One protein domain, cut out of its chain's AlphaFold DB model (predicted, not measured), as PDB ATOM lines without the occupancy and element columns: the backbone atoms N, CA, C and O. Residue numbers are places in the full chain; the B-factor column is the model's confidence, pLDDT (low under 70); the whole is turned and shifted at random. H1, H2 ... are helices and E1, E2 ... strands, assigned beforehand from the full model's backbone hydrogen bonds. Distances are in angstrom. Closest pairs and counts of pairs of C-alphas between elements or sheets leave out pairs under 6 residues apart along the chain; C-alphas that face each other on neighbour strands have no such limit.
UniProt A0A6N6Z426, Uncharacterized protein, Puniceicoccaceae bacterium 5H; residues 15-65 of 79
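Overview. This is residues 15 to 65 of the 79 residues of an uncharacterized protein of Puniceicoccaceae bacterium 5H (UniProt A0A6N6Z426). An open, hooked frame is built on one long helix, H2, with the shorter helix H1 set across its first residues at about a right angle, while after Ser 51 the backbone turns back and the strand E1 makes a V with H2. H1 and E1 do not meet across the open middle, and after E1 residues 60 to 65 fold back in a small hook. The printed part has 51 residues with two named helices and one named strand, in the order H1, H2, E1, and the class is mostly helix. The whole is loose, with a radius of gyration of the C-alphas of 12.9 A, and the C-alphas span 34 by 26 by 20 A along their three main axes.

Along the chain. Find C-alpha 32 at (121.022, 112.513, 139.185); from there H2, residues 32 to 51, runs 28.4 A to C-alpha 51 at (129.688, 134.662, 123.701). Before it in the chain comes H1, residues 15 to 27, which begins at C-alpha 15 at (135.551, 112.654, 142.510) and measures 18.8 A from first to last C-alpha. After H2 look for E1, residues 55 to 59, which ends at C-alpha 59 at (128.169, 133.498, 143.820).

Arrangement. Start again from H2 and look at its residues 32 to 35, which alone touch H1. H1 touches H2 with residues 20 to 24 alone, and the closest C-alphas of the two helices are those of Ile 20 and Ile 32, 7.4 A apart. Their lines stand at 89 degrees, about perpendicular. Farther along H2, compare it with E1: 4 pairs of C-alphas are within 8 A, the closest being those of Ile 46 and Val 56, 6.5 A apart. H1 and E1 are apart. E1 pairs with no named strand. In the backbone of H2 every O i to N i+4 pair is within hydrogen-bond range, while in H1 8 of 9 such pairs are.

Size, cuts and confidence. The two C-alphas farthest apart are those of Gly 30 and Gly 53, at 35.1 A, and the first and last printed C-alphas, those of Asp 15 and Arg 65, are 24.4 A apart. Look along H2 and past its end for what stands free: residues 37 to 44, which belong to H2, and residues 48 to 53, of which 48 to 51 belong to H2. The link from H1 to H2 is tight, with 4 residues, and the link from H2 to E1 is tight, with 3. The printed part has no cut. The mean pLDDT of the printed part is 87.2, and no printed residue is under 70.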
ATOM      1  N   ASP A  15     135.537 111.278 142.014       82.38
ATOM      2  CA  ASP A  15     135.551 112.654 142.510       82.38
ATOM      3  C   ASP A  15     134.335 113.475 142.038       82.38
ATOM      4  O   ASP A  15     133.885 114.390 142.735       82.38
ATOM      5  N   CYS A  16     133.758 113.134 140.883       83.62
ATOM      6  CA  CYS A  16     132.518 113.733 140.391       83.62
ATOM      7  C   CYS A  16     131.292 113.242 141.167       83.62
ATOM      8  O   CYS A  16     130.368 114.024 141.399       83.62
ATOM      9  N   GLU A  17     131.285 111.982 141.610       81.75
ATOM     10  CA  GLU A  17     130.190 111.420 142.405       81.75
ATOM     11  C   GLU A  17     129.994 112.196 143.716       81.75
ATOM     12  O   GLU A  17     128.881 112.623 144.025       81.75
ATOM     13  N   GLN A  18     131.085 112.500 144.425       83.62
ATOM     14  CA  GLN A  18     131.044 113.298 145.659       83.62
ATOM     15  C   GLN A  18     130.497 114.713 145.429       83.62
ATOM     16  O   GLN A  18     129.715 115.231 146.229       83.62
ATOM     17  N   LYS A  19     130.859 115.340 144.303       84.50
ATOM     18  CA  LYS A  19     130.335 116.663 143.931       84.50
ATOM     19  C   LYS A  19     128.837 116.612 143.625       84.50
ATOM     20  O   LYS A  19     128.112 117.523 144.018       84.50
ATOM     21  N   ILE A  20     128.365 115.551 142.969       82.62
ATOM     22  CA  ILE A  20     126.940 115.358 142.664       82.62
ATOM     23  C   ILE A  20     126.135 115.099 143.938       82.62
ATOM     24  O   ILE A  20     125.081 115.705 144.098       82.62
ATOM     25  N   LEU A  21     126.634 114.273 144.863       82.81
ATOM     26  CA  LEU A  21     125.988 114.046 146.161       82.81
ATOM     27  C   LEU A  21     125.828 115.356 146.943       82.81
ATOM     28  O   LEU A  21     124.729 115.670 147.395       82.81
ATOM     29  N   ARG A  22     126.875 116.187 146.992       85.38
ATOM     30  CA  ARG A  22     126.792 117.519 147.607       85.38
ATOM     31  C   ARG A  22     125.765 118.425 146.912       85.38
ATOM     32  O   ARG A  22     125.033 119.156 147.572       85.38
ATOM     33  N   LEU A  23     125.674 118.365 145.583       82.31
ATOM     34  CA  LEU A  23     124.652 119.080 144.806       82.31
ATOM     35  C   LEU A  23     123.229 118.591 145.122       82.31
ATOM     36  O   LEU A  23     122.320 119.416 145.212       82.31
ATOM     37  N   ILE A  24     123.026 117.284 145.323       83.62
ATOM     38  CA  ILE A  24     121.740 116.713 145.763       83.62
ATOM     39  C   ILE A  24     121.350 117.300 147.121       83.62
ATOM     40  O   ILE A  24     120.228 117.783 147.272       83.62
ATOM     41  N   GLU A  25     122.277 117.307 148.081       84.56
ATOM     42  CA  GLU A  25     122.046 117.840 149.429       84.56
ATOM     43  C   GLU A  25     121.688 119.330 149.409       84.56
ATOM     44  O   GLU A  25     120.744 119.748 150.075       84.56
ATOM     45  N   MET A  26     122.396 120.132 148.607       80.56
ATOM     46  CA  MET A  26     122.168 121.578 148.521       80.56
ATOM     47  C   MET A  26     120.867 121.953 147.802       80.56
ATOM     48  O   MET A  26     120.249 122.961 148.136       80.56
ATOM     49  N   THR A  27     120.462 121.182 146.789       80.19
ATOM     50  CA  THR A  27     119.317 121.530 145.925       80.19
ATOM     51  C   THR A  27     118.023 120.804 146.294       80.19
ATOM     52  O   THR A  27     116.954 121.180 145.812       80.19
ATOM     53  N   GLY A  28     118.098 119.734 147.095       81.69
ATOM     54  CA  GLY A  28     116.981 118.819 147.351       81.69
ATOM     55  C   GLY A  28     116.571 117.980 146.130       81.69
ATOM     56  O   GLY A  28     115.548 117.293 146.157       81.69
ATOM     57  N   ILE A  29     117.340 118.025 145.034       79.44
ATOM     58  CA  ILE A  29     117.029 117.299 143.800       79.44
ATOM     59  C   ILE A  29     117.546 115.861 143.918       79.44
ATOM     60  O   ILE A  29     118.681 115.567 143.572       79.44
ATOM     61  N   GLY A  30     116.690 114.927 144.335       79.06
ATOM     62  CA  GLY A  30     117.043 113.504 144.497       79.06
ATOM     63  C   GLY A  30     117.226 112.692 143.202       79.06
ATOM     64  O   GLY A  30     117.158 111.468 143.240       79.06
ATOM     65  N   ASN A  31     117.390 113.333 142.041       83.06
ATOM     66  CA  ASN A  31     117.504 112.647 140.750       83.06
ATOM     67  C   ASN A  31     118.748 113.124 139.986       83.06
ATOM     68  O   ASN A  31     118.786 114.254 139.493       83.06
ATOM     69  N   ILE A  32     119.733 112.232 139.840       80.38
ATOM     70  CA  ILE A  32     121.022 112.513 139.185       80.38
ATOM     71  C   ILE A  32     120.828 112.985 137.737       80.38
ATOM     72  O   ILE A  32     121.443 113.967 137.332       80.38
ATOM     73  N   ASN A  33     119.916 112.375 136.971       82.19
ATOM     74  CA  ASN A  33     119.644 112.798 135.591       82.19
ATOM     75  C   ASN A  33     119.118 114.234 135.531       82.19
ATOM     76  O   ASN A  33     119.441 114.979 134.604       82.19
ATOM     77  N   ARG A  34     118.313 114.642 136.518       83.81
ATOM     78  CA  ARG A  34     117.833 116.021 136.618       83.81
ATOM     79  C   ARG A  34     118.967 116.982 136.969       83.81
ATOM     80  O   ARG A  34     119.011 118.057 136.380       83.81
ATOM     81  N   ILE A  35     119.885 116.596 137.856       84.12
ATOM     82  CA  ILE A  35     121.073 117.403 138.179       84.12
ATOM     83  C   ILE A  35     121.942 117.581 136.945       84.12
ATOM     84  O   ILE A  35     122.199 118.715 136.563       84.12
ATOM     85  N   VAL A  36     122.313 116.491 136.270       83.50
ATOM     86  CA  VAL A  36     123.157 116.550 135.068       83.50
ATOM     87  C   VAL A  36     122.519 117.435 133.999       83.50
ATOM     88  O   VAL A  36     123.176 118.335 133.482       83.50
ATOM     89  N   ARG A  37     121.222 117.256 133.708       86.25
ATOM     90  CA  ARG A  37     120.508 118.116 132.745       86.25
ATOM     91  C   ARG A  37     120.495 119.581 133.172       86.25
ATOM     92  O   ARG A  37     120.720 120.446 132.338       86.25
ATOM     93  N   THR A  38     120.239 119.859 134.448       87.06
ATOM     94  CA  THR A  38     120.217 121.235 134.968       87.06
ATOM     95  C   THR A  38     121.596 121.880 134.850       87.06
ATOM     96  O   THR A  38     121.695 123.003 134.369       87.06
ATOM     97  N   SER A  39     122.662 121.158 135.200       85.94
ATOM     98  CA  SER A  39     124.042 121.633 135.061       85.94
ATOM     99  C   SER A  39     124.416 121.920 133.606       85.94
ATOM    100  O   SER A  39     125.071 122.924 133.341       85.94
ATOM    101  N   LEU A  40     123.974 121.085 132.660       88.44
ATOM    102  CA  LEU A  40     124.203 121.317 131.230       88.44
ATOM    103  C   LEU A  40     123.475 122.570 130.727       88.44
ATOM    104  O   LEU A  40     124.097 123.388 130.057       88.44
ATOM    105  N   TYR A  41     122.206 122.764 131.098       92.75
ATOM    106  CA  TYR A  41     121.470 123.983 130.736       92.75
ATOM    107  C   TYR A  41     122.089 125.244 131.347       92.75
ATOM    108  O   TYR A  41     122.150 126.283 130.694       92.75
ATOM    109  N   LEU A  42     122.567 125.166 132.594       90.38
ATOM    110  CA  LEU A  42     123.271 126.281 133.230       90.38
ATOM    111  C   LEU A  42     124.565 126.613 132.482       90.38
ATOM    112  O   LEU A  42     124.817 127.781 132.206       90.38
ATOM    113  N   LEU A  43     125.351 125.600 132.108       91.38
ATOM    114  CA  LEU A  43     126.565 125.799 131.321       91.38
ATOM    115  C   LEU A  43     126.255 126.428 129.957       91.38
ATOM    116  O   LEU A  43     126.925 127.377 129.562       91.38
ATOM    117  N   GLU A  44     125.219 125.953 129.265       95.19
ATOM    118  CA  GLU A  44     124.772 126.516 127.986       95.19
ATOM    119  C   GLU A  44     124.382 127.996 128.118       95.19
ATOM    120  O   GLU A  44     124.810 128.823 127.311       95.19
ATOM    121  N   ALA A  45     123.625 128.354 129.160       92.81
ATOM    122  CA  ALA A  45     123.231 129.736 129.423       92.81
ATOM    123  C   ALA A  45     124.441 130.633 129.736       92.81
ATOM    124  O   ALA A  45     124.510 131.766 129.253       92.81
ATOM    125  N   ILE A  46     125.406 130.121 130.507       93.88
ATOM    126  CA  ILE A  46     126.662 130.817 130.817       93.88
ATOM    127  C   ILE A  46     127.448 131.072 129.531       93.88
ATOM    128  O   ILE A  46     127.776 132.221 129.244       93.88
ATOM    129  N   VAL A  47     127.697 130.029 128.734       92.69
ATOM    130  CA  VAL A  47     128.433 130.137 127.466       92.69
ATOM    131  C   VAL A  47     127.729 131.106 126.520       92.69
ATOM    132  O   VAL A  47     128.369 132.005 125.988       92.69
ATOM    133  N   THR A  48     126.408 130.999 126.378       94.44
ATOM    134  CA  THR A  48     125.618 131.901 125.526       94.44
ATOM    135  C   THR A  48     125.746 133.356 125.974       94.44
ATOM    136  O   THR A  48     125.958 134.235 125.142       94.44
ATOM    137  N   THR A  49     125.658 133.615 127.283       94.69
ATOM    138  CA  THR A  49     125.806 134.968 127.846       94.69
ATOM    139  C   THR A  49     127.184 135.542 127.529       94.69
ATOM    140  O   THR A  49     127.292 136.673 127.060       94.69
ATOM    141  N   LEU A  50     128.229 134.748 127.754       93.31
ATOM    142  CA  LEU A  50     129.620 135.130 127.540       93.31
ATOM    143  C   LEU A  50     129.934 135.379 126.054       93.31
ATOM    144  O   LEU A  50     130.514 136.406 125.715       93.31
ATOM    145  N   SER A  51     129.489 134.503 125.151       90.56
ATOM    146  CA  SER A  51     129.688 134.662 123.701       90.56
ATOM    147  C   SER A  51     128.944 135.861 123.102       90.56
ATOM    148  O   SER A  51     129.313 136.329 122.030       90.56
ATOM    149  N   GLN A  52     127.906 136.370 123.771       91.62
ATOM    150  CA  GLN A  52     127.189 137.586 123.368       91.62
ATOM    151  C   GLN A  52     127.822 138.872 123.932       91.62
ATOM    152  O   GLN A  52     127.229 139.945 123.822       91.62
ATOM    153  N   GLY A  53     129.003 138.780 124.556       90.00
ATOM    154  CA  GLY A  53     129.677 139.908 125.206       90.00
ATOM    155  C   GLY A  53     129.091 140.273 126.574       90.00
ATOM    156  O   GLY A  53     129.387 141.338 127.115       90.00
ATOM    157  N   GLY A  54     128.234 139.417 127.136       91.62
ATOM    158  CA  GLY A  54     127.729 139.555 128.496       91.62
ATOM    159  C   GLY A  54     128.745 139.103 129.548       91.62
ATOM    160  O   GLY A  54     129.795 138.541 129.251       91.62
ATOM    161  N   SER A  55     128.397 139.314 130.817       93.81
ATOM    162  CA  SER A  55     129.178 138.838 131.964       93.81
ATOM    163  C   SER A  55     128.328 137.950 132.859       93.81
ATOM    164  O   SER A  55     127.163 138.272 133.109       93.81
ATOM    165  N   VAL A  56     128.922 136.898 133.413       94.69
ATOM    166  CA  VAL A  56     128.278 136.027 134.401       94.69
ATOM    167  C   VAL A  56     128.883 136.303 135.770       94.69
ATOM    168  O   VAL A  56     130.096 136.421 135.904       94.69
ATOM    169  N   ILE A  57     128.046 136.413 136.799       92.31
ATOM    170  CA  ILE A  57     128.508 136.490 138.188       92.31
ATOM    171  C   ILE A  57     128.175 135.165 138.860       92.31
ATOM    172  O   ILE A  57     127.001 134.815 138.981       92.31
ATOM    173  N   LEU A  58     129.206 134.445 139.289       89.88
ATOM    174  CA  LEU A  58     129.075 133.250 140.110       89.88
ATOM    175  C   LEU A  58     129.178 133.654 141.579       89.88
ATOM    176  O   LEU A  58     130.136 134.310 141.982       89.88
ATOM    177  N   GLU A  59     128.184 133.274 142.375       89.94
ATOM    178  CA  GLU A  59     128.169 133.498 143.820       89.94
ATOM    179  C   GLU A  59     128.305 132.156 144.536       89.94
ATOM    180  O   GLU A  59     127.522 131.229 144.310       89.94
ATOM    181  N   GLN A  60     129.339 132.041 145.364       80.44
ATOM    182  CA  GLN A  60     129.586 130.868 146.185       80.44
ATOM    183  C   GLN A  60     128.788 130.959 147.498       80.44
ATOM    184  O   GLN A  60     128.455 132.056 147.950       80.44
ATOM    185  N   PRO A  61     128.483 129.823 148.155       78.44
ATOM    186  CA  PRO A  61     127.703 129.813 149.399       78.44
ATOM    187  C   PRO A  61     128.321 130.591 150.572       78.44
ATOM    188  O   PRO A  61     127.618 130.897 151.531       78.44
ATOM    189  N   ASP A  62     129.622 130.879 150.528       89.81
ATOM    190  CA  ASP A  62     130.333 131.702 151.513       89.81
ATOM    191  C   ASP A  62     130.190 133.216 151.255       89.81
ATOM    192  O   ASP A  62     130.738 134.030 151.999       89.81
ATOM    193  N   GLY A  63     129.440 133.600 150.215       90.44
ATOM    194  CA  GLY A  63     129.226 134.982 149.801       90.44
ATOM    195  C   GLY A  63     130.318 135.532 148.882       90.44
ATOM    196  O   GLY A  63     130.240 136.699 148.486       90.44
ATOM    197  N   HIS A  64     131.325 134.734 148.514       94.19
ATOM    198  CA  HIS A  64     132.306 135.139 147.515       94.19
ATOM    199  C   HIS A  64     131.646 135.269 146.135       94.19
ATOM    200  O   HIS A  64     130.880 134.404 145.713       94.19
ATOM    201  N   ARG A  65     131.959 136.353 145.414       94.31
ATOM    202  CA  ARG A  65     131.414 136.638 144.082       94.31
ATOM    203  C   ARG A  65     132.543 136.777 143.076       94.31
ATOM    204  O   ARG A  65     133.394 137.651 143.224       94.31
TER     205      ARG A  65